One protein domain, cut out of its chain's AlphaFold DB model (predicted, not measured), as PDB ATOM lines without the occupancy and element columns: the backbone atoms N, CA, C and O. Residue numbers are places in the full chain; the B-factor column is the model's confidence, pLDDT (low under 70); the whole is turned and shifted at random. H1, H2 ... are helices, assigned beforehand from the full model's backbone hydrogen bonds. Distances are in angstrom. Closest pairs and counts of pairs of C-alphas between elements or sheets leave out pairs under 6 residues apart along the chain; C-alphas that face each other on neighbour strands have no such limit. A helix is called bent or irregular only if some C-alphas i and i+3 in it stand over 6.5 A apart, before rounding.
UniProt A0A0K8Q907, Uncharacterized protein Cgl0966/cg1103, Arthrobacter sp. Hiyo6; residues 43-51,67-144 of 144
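Overview. This is residues 43 to 51 and 67 to 144 of the 144 residues of the protein "Uncharacterized protein Cgl0966/cg1103" of Arthrobacter sp. Hiyo6 (UniProt A0A0K8Q907). Look first for the kinked helix H2 in the middle, with H5 packed slantwise on one side of it and H4 near it, while H3 turns off at a right-angled corner from its other end. H3, H2 and the long stretch of residues 97 to 111, which runs back from H3 to H4, make a loose frame with few contacts between helices, and short H1 lies over the opening of this frame, off to one side of it and near H3. You have 87 printed residues with five named helices, in the order H1, H2, H3, H4, H5, and no named strand; the class is all helix. The whole is only just compact, close to loose, with a radius of gyration of the C-alphas of 14.2 A and spans of 39 by 31 by 25 A.

Along the chain. Find C-alpha 69 at (141.804, 100.937, 146.489); from there H2, residues 69 to 86, runs 24.5 A to C-alpha 86 at (165.378, 105.692, 141.934). H2 has a kink of 31 degrees near residue 80 and is only just irregular, with C-alphas 81 and 84 7.0 A apart. H3 follows as residues 88 to 96, 12.1 A long. H4, residues 112 to 126, runs 21.4 A and is only just irregular, with C-alphas 113 and 116 6.9 A apart. H5, residues 132 to 142, runs 15.4 A and ends at C-alpha 142, (144.920, 109.539, 140.540). H1, residues 46 to 49, measures 5.5 A.

Arrangement. Start at H2, whose residues 70 to 77 alone touch H5; the closest C-alphas, those of Ile 74 and Leu 142, are 6.4 A apart. These two run opposite ways at a tilt of 36 degrees, only just steep. H2 and H4 are near each other, with 8 pairs of C-alphas within 10 A. H2 and H3 only just touch, only at the corner, with 3 pairs of C-alphas within 8 A; Glu 83 and Arg 89 have the closest C-alphas, 7.1 A apart, and the lines are about perpendicular at 89 degrees. Here H2 touches with residues 79 to 83 alone. H1 and H3 are close but not clearly touching, their closest C-alphas, of Met 48 and Ala 92, 7.9 A apart. H4 and H5 are apart. In H3 and H5 every O i to N i+4 pair is within hydrogen-bond range; H2 has 12 of 14 and H4 9 of 11, and H1 is too short for such a pair.

Size, cuts and confidence. The farthest C-alphas, of Lys 99 and Val 132, are 39.8 A apart. Residues 52 to 66 are not printed, and C-alphas 51 and 67 lie 17.5 A apart across this cut. The link from H3 to H4 is long, 15 residues. The mean pLDDT of the printed part is 71.9; 45 residues are under 70, among them 43 to 51 and 67 to 86.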
ATOM      1  N   PRO A  43     160.580 100.752 148.402       61.69
ATOM      2  CA  PRO A  43     159.241 101.305 148.303       61.69
ATOM      3  C   PRO A  43     158.581 100.784 147.021       61.69
ATOM      4  O   PRO A  43     159.189 100.847 145.953       61.69
ATOM      5  N   LEU A  44     157.329 100.322 147.121       59.47
ATOM      6  CA  LEU A  44     156.423 100.152 145.973       59.47
ATOM      7  C   LEU A  44     156.640  98.890 145.106       59.47
ATOM      8  O   LEU A  44     156.120  98.815 143.996       59.47
ATOM      9  N   SER A  45     157.339  97.860 145.600       61.19
ATOM     10  CA  SER A  45     157.489  96.560 144.913       61.19
ATOM     11  C   SER A  45     156.409  95.535 145.302       61.19
ATOM     12  O   SER A  45     156.738  94.392 145.634       61.19
ATOM     13  N   GLN A  46     155.135  95.943 145.306       57.47
ATOM     14  CA  GLN A  46     154.015  95.108 145.779       57.47
ATOM     15  C   GLN A  46     153.948  93.744 145.062       57.47
ATOM     16  O   GLN A  46     153.729  92.721 145.707       57.47
ATOM     17  N   ASP A  47     154.274  93.716 143.764       54.59
ATOM     18  CA  ASP A  47     154.240  92.510 142.923       54.59
ATOM     19  C   ASP A  47     155.167  91.375 143.410       54.59
ATOM     20  O   ASP A  47     154.899  90.208 143.141       54.59
ATOM     21  N   MET A  48     156.261  91.687 144.121       52.94
ATOM     22  CA  MET A  48     157.227  90.671 144.578       52.94
ATOM     23  C   MET A  48     156.986  90.190 146.011       52.94
ATOM     24  O   MET A  48     157.338  89.059 146.330       52.94
ATOM     25  N   ALA A  49     156.353  91.003 146.861       53.22
ATOM     26  CA  ALA A  49     156.009  90.601 148.227       53.22
ATOM     27  C   ALA A  49     154.792  89.654 148.267       53.22
ATOM     28  O   ALA A  49     154.705  88.790 149.137       53.22
ATOM     29  N   ALA A  50     153.878  89.778 147.298       50.44
ATOM     30  CA  ALA A  50     152.679  88.943 147.205       50.44
ATOM     31  C   ALA A  50     152.959  87.498 146.734       50.44
ATOM     32  O   ALA A  50     152.158  86.605 146.998       50.44
ATOM     33  N   GLY A  51     154.082  87.254 146.046       43.47
ATOM     34  CA  GLY A  51     154.403  85.952 145.447       43.47
ATOM     35  C   GLY A  51     155.128  84.958 146.360       43.47
ATOM     36  O   GLY A  51     155.106  83.767 146.071       43.47
ATOM     37  N   GLU A  67     142.886  97.319 151.538       53.25
ATOM     38  CA  GLU A  67     143.651  98.510 151.184       53.25
ATOM     39  C   GLU A  67     142.644  99.432 150.493       53.25
ATOM     40  O   GLU A  67     142.003  98.979 149.537       53.25
ATOM     41  N   PRO A  68     142.399 100.662 150.984       54.53
ATOM     42  CA  PRO A  68     141.504 101.556 150.276       54.53
ATOM     43  C   PRO A  68     142.059 101.634 148.858       54.53
ATOM     44  O   PRO A  68     143.207 102.034 148.695       54.53
ATOM     45  N   GLU A  69     141.303 101.180 147.854       58.53
ATOM     46  CA  GLU A  69     141.804 100.937 146.489       58.53
ATOM     47  C   GLU A  69     142.567 102.155 145.927       58.53
ATOM     48  O   GLU A  69     143.515 102.023 145.152       58.53
ATOM     49  N   GLY A  70     142.219 103.354 146.409       60.50
ATOM     50  CA  GLY A  70     142.931 104.597 146.142       60.50
ATOM     51  C   GLY A  70     144.384 104.646 146.637       60.50
ATOM     52  O   GLY A  70     145.223 105.187 145.929       60.50
ATOM     53  N   LEU A  71     144.729 104.092 147.803       65.31
ATOM     54  CA  LEU A  71     146.107 104.082 148.310       65.31
ATOM     55  C   LEU A  71     147.006 103.183 147.460       65.31
ATOM     56  O   LEU A  71     148.075 103.629 147.052       65.31
ATOM     57  N   ALA A  72     146.561 101.971 147.125       64.75
ATOM     58  CA  ALA A  72     147.301 101.080 146.231       64.75
ATOM     59  C   ALA A  72     147.530 101.727 144.849       64.75
ATOM     60  O   ALA A  72     148.649 101.714 144.332       64.75
ATOM     61  N   ALA A  73     146.509 102.392 144.292       63.62
ATOM     62  CA  ALA A  73     146.629 103.148 143.045       63.62
ATOM     63  C   ALA A  73     147.607 104.334 143.161       63.62
ATOM     64  O   ALA A  73     148.422 104.563 142.262       63.62
ATOM     65  N   ILE A  74     147.583 105.065 144.283       65.25
ATOM     66  CA  ILE A  74     148.540 106.143 144.568       65.25
ATOM     67  C   ILE A  74     149.967 105.594 144.626       65.25
ATOM     68  O   ILE A  74     150.869 106.168 144.014       65.25
ATOM     69  N   LEU A  75     150.177 104.484 145.332       69.06
ATOM     70  CA  LEU A  75     151.478 103.838 145.474       69.06
ATOM     71  C   LEU A  75     152.022 103.373 144.112       69.06
ATOM     72  O   LEU A  75     153.190 103.633 143.813       69.06
ATOM     73  N   ASP A  76     151.199 102.789 143.240       67.88
ATOM     74  CA  ASP A  76     151.638 102.402 141.889       67.88
ATOM     75  C   ASP A  76     152.018 103.622 141.029       67.88
ATOM     76  O   ASP A  76     153.071 103.647 140.385       67.88
ATOM     77  N   VAL A  77     151.218 104.690 141.074       65.06
ATOM     78  CA  VAL A  77     151.498 105.935 140.342       65.06
ATOM     79  C   VAL A  77     152.794 106.596 140.825       65.06
ATOM     80  O   VAL A  77     153.626 107.007 140.008       65.06
ATOM     81  N   VAL A  78     153.009 106.654 142.140       67.25
ATOM     82  CA  VAL A  78     154.255 107.153 142.739       67.25
ATOM     83  C   VAL A  78     155.434 106.253 142.354       67.25
ATOM     84  O   VAL A  78     156.510 106.761 142.037       67.25
ATOM     85  N   GLY A  79     155.229 104.935 142.286       66.75
ATOM     86  CA  GLY A  79     156.253 103.961 141.908       66.75
ATOM     87  C   GLY A  79     156.741 104.161 140.481       66.75
ATOM     88  O   GLY A  79     157.946 104.231 140.244       66.75
ATOM     89  N   ARG A  80     155.811 104.356 139.541       66.75
ATOM     90  CA  ARG A  80     156.120 104.679 138.139       66.75
ATOM     91  C   ARG A  80     156.803 106.036 137.987       66.75
ATOM     92  O   ARG A  80     157.680 106.194 137.145       66.75
ATOM     93  N   ALA A  81     156.421 107.028 138.788       63.00
ATOM     94  CA  ALA A  81     157.032 108.355 138.730       63.00
ATOM     95  C   ALA A  81     158.453 108.389 139.305       63.00
ATOM     96  O   ALA A  81     159.282 109.165 138.832       63.00
ATOM     97  N   LEU A  82     158.734 107.549 140.303       63.84
ATOM     98  CA  LEU A  82     160.050 107.423 140.927       63.84
ATOM     99  C   LEU A  82     160.988 106.468 140.177       63.84
ATOM    100  O   LEU A  82     162.200 106.567 140.358       63.84
ATOM    101  N   GLU A  83     160.470 105.581 139.318       67.06
ATOM    102  CA  GLU A  83     161.271 104.630 138.532       67.06
ATOM    103  C   GLU A  83     162.471 105.274 137.807       67.06
ATOM    104  O   GLU A  83     163.575 104.752 137.965       67.06
ATOM    105  N   PRO A  84     162.343 106.416 137.097       62.47
ATOM    106  CA  PRO A  84     163.459 106.990 136.341       62.47
ATOM    107  C   PRO A  84     164.591 107.530 137.221       62.47
ATOM    108  O   PRO A  84     165.725 107.642 136.762       62.47
ATOM    109  N   VAL A  85     164.281 107.908 138.466       62.00
ATOM    110  CA  VAL A  85     165.227 108.562 139.385       62.00
ATOM    111  C   VAL A  85     165.821 107.554 140.369       62.00
ATOM    112  O   VAL A  85     167.012 107.615 140.663       62.00
ATOM    113  N   TYR A  86     165.009 106.613 140.856       65.31
ATOM    114  CA  TYR A  86     165.378 105.692 141.934       65.31
ATOM    115  C   TYR A  86     165.463 104.223 141.512       65.31
ATOM    116  O   TYR A  86     166.075 103.432 142.227       65.31
ATOM    117  N   GLY A  87     164.868 103.825 140.381       71.44
ATOM    118  CA  GLY A  87     164.955 102.451 139.878       71.44
ATOM    119  C   GLY A  87     164.434 101.389 140.854       71.44
ATOM    120  O   GLY A  87     164.986 100.291 140.909       71.44
ATOM    121  N   PHE A  88     163.396 101.691 141.648       74.12
ATOM    122  CA  PHE A  88     162.936 100.815 142.739       74.12
ATOM    123  C   PHE A  88     162.604  99.387 142.300       74.12
ATOM    124  O   PHE A  88     162.941  98.447 143.012       74.12
ATOM    125  N   ARG A  89     162.000  99.195 141.118       72.44
ATOM    126  CA  ARG A  89     161.725  97.852 140.579       72.44
ATOM    127  C   ARG A  89     163.021  97.087 140.300       72.44
ATOM    128  O   ARG A  89     163.168  95.956 140.749       72.44
ATOM    129  N   SER A  90     163.996  97.722 139.648       78.00
ATOM    130  CA  SER A  90     165.319  97.129 139.410       78.00
ATOM    131  C   SER A  90     166.056  96.825 140.715       78.00
ATOM    132  O   SER A  90     166.696  95.779 140.826       78.00
ATOM    133  N   LEU A  91     165.936  97.697 141.719       80.62
ATOM    134  CA  LEU A  91     166.506  97.486 143.047       80.62
ATOM    135  C   LEU A  91     165.829  96.315 143.777       80.62
ATOM    136  O   LEU A  91     166.522  95.492 144.370       80.62
ATOM    137  N   ALA A  92     164.503  96.199 143.698       80.94
ATOM    138  CA  ALA A  92     163.757  95.070 144.246       80.94
ATOM    139  C   ALA A  92     164.169  93.750 143.579       80.94
ATOM    140  O   ALA A  92     164.501  92.791 144.271       80.94
ATOM    141  N   THR A  93     164.252  93.714 142.243       84.38
ATOM    142  CA  THR A  93     164.741  92.545 141.491       84.38
ATOM    143  C   THR A  93     166.198  92.212 141.810       84.38
ATOM    144  O   THR A  93     166.596  91.051 141.786       84.38
ATOM    145  N   PHE A  94     167.028  93.210 142.107       87.62
ATOM    146  CA  PHE A  94     168.389  92.971 142.573       87.62
ATOM    147  C   PHE A  94     168.395  92.327 143.970       87.62
ATOM    148  O   PHE A  94     169.088  91.333 144.176       87.62
ATOM    149  N   LYS A  95     167.591  92.844 144.911       88.75
ATOM    150  CA  LYS A  95     167.473  92.314 146.280       88.75
ATOM    151  C   LYS A  95     166.870  90.905 146.321       88.75
ATOM    152  O   LYS A  95     167.296  90.098 147.143       88.75
ATOM    153  N   SER A  96     165.945  90.570 145.421       88.69
ATOM    154  CA  SER A  96     165.321  89.239 145.383       88.69
ATOM    155  C   SER A  96     166.304  88.108 145.053       88.69
ATOM    156  O   SER A  96     166.077  86.965 145.443       88.69
ATOM    157  N   ARG A  97     167.454  88.413 144.431       90.38
ATOM    158  CA  ARG A  97     168.534  87.441 144.157       90.38
ATOM    159  C   ARG A  97     169.083  86.776 145.421       90.38
ATOM    160  O   ARG A  97     169.628  85.679 145.336       90.38
ATOM    161  N   PHE A  98     168.934  87.425 146.575       90.88
ATOM    162  CA  PHE A  98     169.393  86.922 147.869       90.88
ATOM    163  C   PHE A  98     168.325  86.125 148.625       90.88
ATOM    164  O   PHE A  98     168.603  85.689 149.737       90.88
ATOM    165  N   LYS A  99     167.132  85.935 148.038       90.06
ATOM    166  CA  LYS A  99     165.980  85.265 148.667       90.06
ATOM    167  C   LYS A  99     165.687  85.794 150.087       90.06
ATOM    168  O   LYS A  99     165.740  85.022 151.041       90.06
ATOM    169  N   PRO A 100     165.481  87.113 150.251       90.31
ATOM    170  CA  PRO A 100     165.237  87.696 151.562       90.31
ATOM    171  C   PRO A 100     163.831  87.360 152.069       90.31
ATOM    172  O   PRO A 100     162.891  87.274 151.280       90.31
ATOM    173  N   ASP A 101     163.663  87.313 153.389       89.12
ATOM    174  CA  ASP A 101     162.335  87.351 153.997       89.12
ATOM    175  C   ASP A 101     161.739  88.757 153.848       89.12
ATOM    176  O   ASP A 101     162.262  89.740 154.389       89.12
ATOM    177  N   TYR A 102     160.627  88.870 153.123       85.62
ATOM    178  CA  TYR A 102     159.947  90.150 152.939       85.62
ATOM    179  C   TYR A 102     159.208  90.575 154.210       85.62
ATOM    180  O   TYR A 102     158.478  89.803 154.832       85.62
ATOM    181  N   ARG A 103     159.379  91.844 154.594       84.94
ATOM    182  CA  ARG A 103     158.709  92.460 155.745       84.94
ATOM    183  C   ARG A 103     158.034  93.760 155.319       84.94
ATOM    184  O   ARG A 103     158.682  94.637 154.747       84.94
ATOM    185  N   THR A 104     156.743  93.882 155.613       81.38
ATOM    186  CA  THR A 104     155.944  95.076 155.310       81.38
ATOM    187  C   THR A 104     156.302  96.219 156.258       81.38
ATOM    188  O   THR A 104     156.379  96.031 157.472       81.38
ATOM    189  N   LEU A 105     156.509  97.414 155.702       80.75
ATOM    190  CA  LEU A 105     156.645  98.651 156.470       80.75
ATOM    191  C   LEU A 105     155.289  99.353 156.530       80.75
ATOM    192  O   LEU A 105     154.637  99.519 155.501       80.75
ATOM    193  N   TYR A 106     154.896  99.789 157.722       81.81
ATOM    194  CA  TYR A 106     153.624 100.466 157.956       81.81
ATOM    195  C   TYR A 106     153.847 101.948 158.245       81.81
ATOM    196  O   TYR A 106     154.774 102.318 158.968       81.81
ATOM    197  N   LEU A 107     152.971 102.795 157.707       82.12
ATOM    198  CA  LEU A 107     152.884 104.200 158.084       82.12
ATOM    199  C   LEU A 107     151.799 104.350 159.150       82.12
ATOM    200  O   LEU A 107     150.620 104.159 158.863       82.12
ATOM    201  N   TYR A 108     152.197 104.709 160.367       88.44
ATOM    202  CA  TYR A 108     151.259 105.014 161.443       88.44
ATOM    203  C   TYR A 108     150.890 106.501 161.421       88.44
ATOM    204  O   TYR A 108     151.768 107.364 161.422       88.44
ATOM    205  N   TYR A 109     149.592 106.798 161.415       82.56
ATOM    206  CA  TYR A 109     149.044 108.152 161.451       82.56
ATOM    207  C   TYR A 109     147.762 108.173 162.288       82.56
ATOM    208  O   TYR A 109     147.048 107.178 162.362       82.56
ATOM    209  N   GLN A 110     147.488 109.309 162.933       87.19
ATOM    210  CA  GLN A 110     146.333 109.455 163.828       87.19
ATOM    211  C   GLN A 110     145.052 109.864 163.089       87.19
ATOM    212  O   GLN A 110     143.965 109.432 163.453       87.19
ATOM    213  N   ASP A 111     145.177 110.710 162.062       87.12
ATOM    214  CA  ASP A 111     144.047 111.300 161.340       87.12
ATOM    215  C   ASP A 111     144.230 111.124 159.818       87.12
ATOM    216  O   ASP A 111     145.212 111.635 159.263       87.12
ATOM    217  N   PRO A 112     143.305 110.430 159.122       82.75
ATOM    218  CA  PRO A 112     143.346 110.258 157.670       82.75
ATOM    219  C   PRO A 112     143.381 111.571 156.877       82.75
ATOM    220  O   PRO A 112     143.938 111.601 155.777       82.75
ATOM    221  N   LEU A 113     142.854 112.674 157.422       87.56
ATOM    222  CA  LEU A 113     142.896 113.986 156.768       87.56
ATOM    223  C   LEU A 113     144.325 114.534 156.624       87.56
ATOM    224  O   LEU A 113     144.553 115.465 155.850       87.56
ATOM    225  N   GLN A 114     145.305 113.944 157.316       86.44
ATOM    226  CA  GLN A 114     146.717 114.308 157.199       86.44
ATOM    227  C   GLN A 114     147.433 113.603 156.042       86.44
ATOM    228  O   GLN A 114     148.492 114.071 155.613       86.44
ATOM    229  N   LEU A 115     146.864 112.524 155.488       82.44
ATOM    230  CA  LEU A 115     147.476 111.760 154.394       82.44
ATOM    231  C   LEU A 115     147.851 112.619 153.173       82.44
ATOM    232  O   LEU A 115     148.955 112.438 152.659       82.44
ATOM    233  N   PRO A 116     147.040 113.600 152.720       81.56
ATOM    234  CA  PRO A 116     147.434 114.479 151.619       81.56
ATOM    235  C   PRO A 116     148.679 115.319 151.938       81.56
ATOM    236  O   PRO A 116     149.570 115.469 151.098       81.56
ATOM    237  N   ALA A 117     148.771 115.853 153.159       83.75
ATOM    238  CA  ALA A 117     149.914 116.652 153.591       83.75
ATOM    239  C   ALA A 117     151.178 115.789 153.739       83.75
ATOM    240  O   ALA A 117     152.245 116.182 153.261       83.75
ATOM    241  N   MET A 118     151.047 114.591 154.321       83.38
ATOM    242  CA  MET A 118     152.123 113.596 154.422       83.38
ATOM    243  C   MET A 118     152.603 113.151 153.037       83.38
ATOM    244  O   MET A 118     153.803 113.158 152.771       83.38
ATOM    245  N   GLY A 119     151.680 112.854 152.119       78.75
ATOM    246  CA  GLY A 119     151.996 112.492 150.738       78.75
ATOM    247  C   GLY A 119     152.750 113.603 150.005       78.75
ATOM    248  O   GLY A 119     153.751 113.340 149.333       78.75
ATOM    249  N   ARG A 120     152.342 114.868 150.189       78.50
ATOM    250  CA  ARG A 120     153.063 116.029 149.643       78.50
ATOM    251  C   ARG A 120     154.467 116.155 150.235       78.50
ATOM    252  O   ARG A 120     155.410 116.388 149.485       78.50
ATOM    253  N   ALA A 121     154.615 116.014 151.551       83.12
ATOM    254  CA  ALA A 121     155.912 116.107 152.221       83.12
ATOM    255  C   ALA A 121     156.876 115.006 151.748       83.12
ATOM    256  O   ALA A 121     158.007 115.309 151.373       83.12
ATOM    257  N   LEU A 122     156.406 113.756 151.671       78.12
ATOM    258  CA  LEU A 122     157.172 112.635 151.118       78.12
ATOM    259  C   LEU A 122     157.574 112.890 149.663       78.12
ATOM    260  O   LEU A 122     158.731 112.689 149.301       78.12
ATOM    261  N   SER A 123     156.651 113.403 148.845       73.88
ATOM    262  CA  SER A 123     156.946 113.755 147.451       73.88
ATOM    263  C   SER A 123     158.046 114.812 147.353       73.88
ATOM    264  O   SER A 123     158.939 114.678 146.528       73.88
ATOM    265  N   LEU A 124     158.028 115.845 148.200       76.81
ATOM    266  CA  LEU A 124     159.071 116.876 148.204       76.81
ATOM    267  C   LEU A 124     160.425 116.345 148.691       76.81
ATOM    268  O   LEU A 124     161.457 116.778 148.187       76.81
ATOM    269  N   ALA A 125     160.419 115.413 149.645       78.50
ATOM    270  CA  ALA A 125     161.636 114.805 150.174       78.50
ATOM    271  C   ALA A 125     162.320 113.878 149.156       78.50
ATOM    272  O   ALA A 125     163.542 113.899 149.037       78.50
ATOM    273  N   TYR A 126     161.541 113.085 148.412       68.00
ATOM    274  CA  TYR A 126     162.064 112.103 147.454       68.00
ATOM    275  C   TYR A 126     162.158 112.625 146.017       68.00
ATOM    276  O   TYR A 126     162.958 112.125 145.238       68.00
ATOM    277  N   LEU A 127     161.369 113.628 145.632       70.06
ATOM    278  CA  LEU A 127     161.398 114.226 144.296       70.06
ATOM    279  C   LEU A 127     161.602 115.745 144.373       70.06
ATOM    280  O   LEU A 127     160.715 116.518 143.975       70.06
ATOM    281  N   PRO A 128     162.768 116.206 144.860       64.94
ATOM    282  CA  PRO A 128     163.096 117.622 144.836       64.94
ATOM    283  C   PRO A 128     163.195 118.078 143.372       64.94
ATOM    284  O   PRO A 128     164.143 117.750 142.666       64.94
ATOM    285  N   GLY A 129     162.182 118.807 142.893       61.50
ATOM    286  CA  GLY A 129     162.148 119.339 141.525       61.50
ATOM    287  C   GLY A 129     161.044 118.799 140.614       61.50
ATOM    288  O   GLY A 129     161.105 119.046 139.409       61.50
ATOM    289  N   LEU A 130     160.022 118.110 141.140       64.12
ATOM    290  CA  LEU A 130     158.801 117.845 140.366       64.12
ATOM    291  C   LEU A 130     158.253 119.151 139.775       64.12
ATOM    292  O   LEU A 130     157.828 120.054 140.496       64.12
ATOM    293  N   SER A 131     158.244 119.240 138.448       66.56
ATOM    294  CA  SER A 131     157.642 120.376 137.759       66.56
ATOM    295  C   SER A 131     156.126 120.361 137.942       66.56
ATOM    296  O   SER A 131     155.496 119.303 137.991       66.56
ATOM    297  N   VAL A 132     155.509 121.545 137.922       68.81
ATOM    298  CA  VAL A 132     154.045 121.710 137.999       68.81
ATOM    299  C   VAL A 132     153.314 120.843 136.961       68.81
ATOM    300  O   VAL A 132     152.250 120.296 137.240       68.81
ATOM    301  N   ARG A 133     153.909 120.646 135.774       69.62
ATOM    302  CA  ARG A 133     153.355 119.784 134.714       69.62
ATOM    303  C   ARG A 133     153.381 118.300 135.091       69.62
ATOM    304  O   ARG A 133     152.422 117.590 134.799       69.62
ATOM    305  N   GLN A 134     154.452 117.833 135.735       67.81
ATOM    306  CA  GLN A 134     154.551 116.458 136.235       67.81
ATOM    307  C   GLN A 134     153.567 116.225 137.387       67.81
ATOM    308  O   GLN A 134     152.865 115.218 137.380       67.81
ATOM    309  N   SER A 135     153.427 117.189 138.304       68.31
ATOM    310  CA  SER A 135     152.428 117.141 139.380       68.31
ATOM    311  C   SER A 135     150.992 117.108 138.843       68.31
ATOM    312  O   SER A 135     150.185 116.303 139.296       68.31
ATOM    313  N   ALA A 136     150.669 117.924 137.832       71.12
ATOM    314  CA  ALA A 136     149.347 117.922 137.203       71.12
ATOM    315  C   ALA A 136     149.042 116.600 136.475       71.12
ATOM    316  O   ALA A 136     147.917 116.102 136.531       71.12
ATOM    317  N   ARG A 137     150.044 116.002 135.812       69.88
ATOM    318  CA  ARG A 137     149.911 114.691 135.159       69.88
ATOM    319  C   ARG A 137     149.658 113.576 136.177       69.88
ATOM    320  O   ARG A 137     148.785 112.752 135.929       69.88
ATOM    321  N   LEU A 138     150.372 113.597 137.305       67.25
ATOM    322  CA  LEU A 138     150.176 112.682 138.434       67.25
ATOM    323  C   LEU A 138     148.764 112.797 139.018       67.25
ATOM    324  O   LEU A 138     148.058 111.801 139.118       67.25
ATOM    325  N   LEU A 139     148.310 114.013 139.332       68.62
ATOM    326  CA  LEU A 139     146.961 114.236 139.864       68.62
ATOM    327  C   LEU A 139     145.876 113.724 138.908       68.62
ATOM    328  O   LEU A 139     144.916 113.094 139.340       68.62
ATOM    329  N   ARG A 140     146.054 113.917 137.597       71.94
ATOM    330  CA  ARG A 140     145.110 113.423 136.585       71.94
ATOM    331  C   ARG A 140     145.048 111.894 136.507       71.94
ATOM    332  O   ARG A 140     144.001 111.368 136.145       71.94
ATOM    333  N   THR A 141     146.137 111.188 136.814       65.62
ATOM    334  CA  THR A 141     146.144 109.717 136.882       65.62
ATOM    335  C   THR A 141     145.552 109.164 138.174       65.62
ATOM    336  O   THR A 141     145.153 108.013 138.172       65.62
ATOM    337  N   LEU A 142     145.484 109.959 139.249       58.72
ATOM    338  CA  LEU A 142     144.920 109.539 140.540       58.72
ATOM    339  C   LEU A 142     143.402 109.735 140.638       58.72
ATOM    340  O   LEU A 142     142.750 109.084 141.441       58.72
ATOM    341  N   VAL A 143     142.846 110.668 139.859       60.38
ATOM    342  CA  VAL A 143     141.404 110.992 139.841       60.38
ATOM    343  C   VAL A 143     140.639 110.155 138.799       60.38
ATOM    344  O   VAL A 143     139.428 110.302 138.652       60.38
ATOM    345  N   ARG A 144     141.334 109.295 138.049       46.69
ATOM    346  CA  ARG A 144     140.756 108.425 137.022       46.69
ATOM    347  C   ARG A 144     140.710 106.990 137.512       46.69
ATOM    348  O   ARG A 144     139.713 106.323 137.170       46.69
TER     349      ARG A 144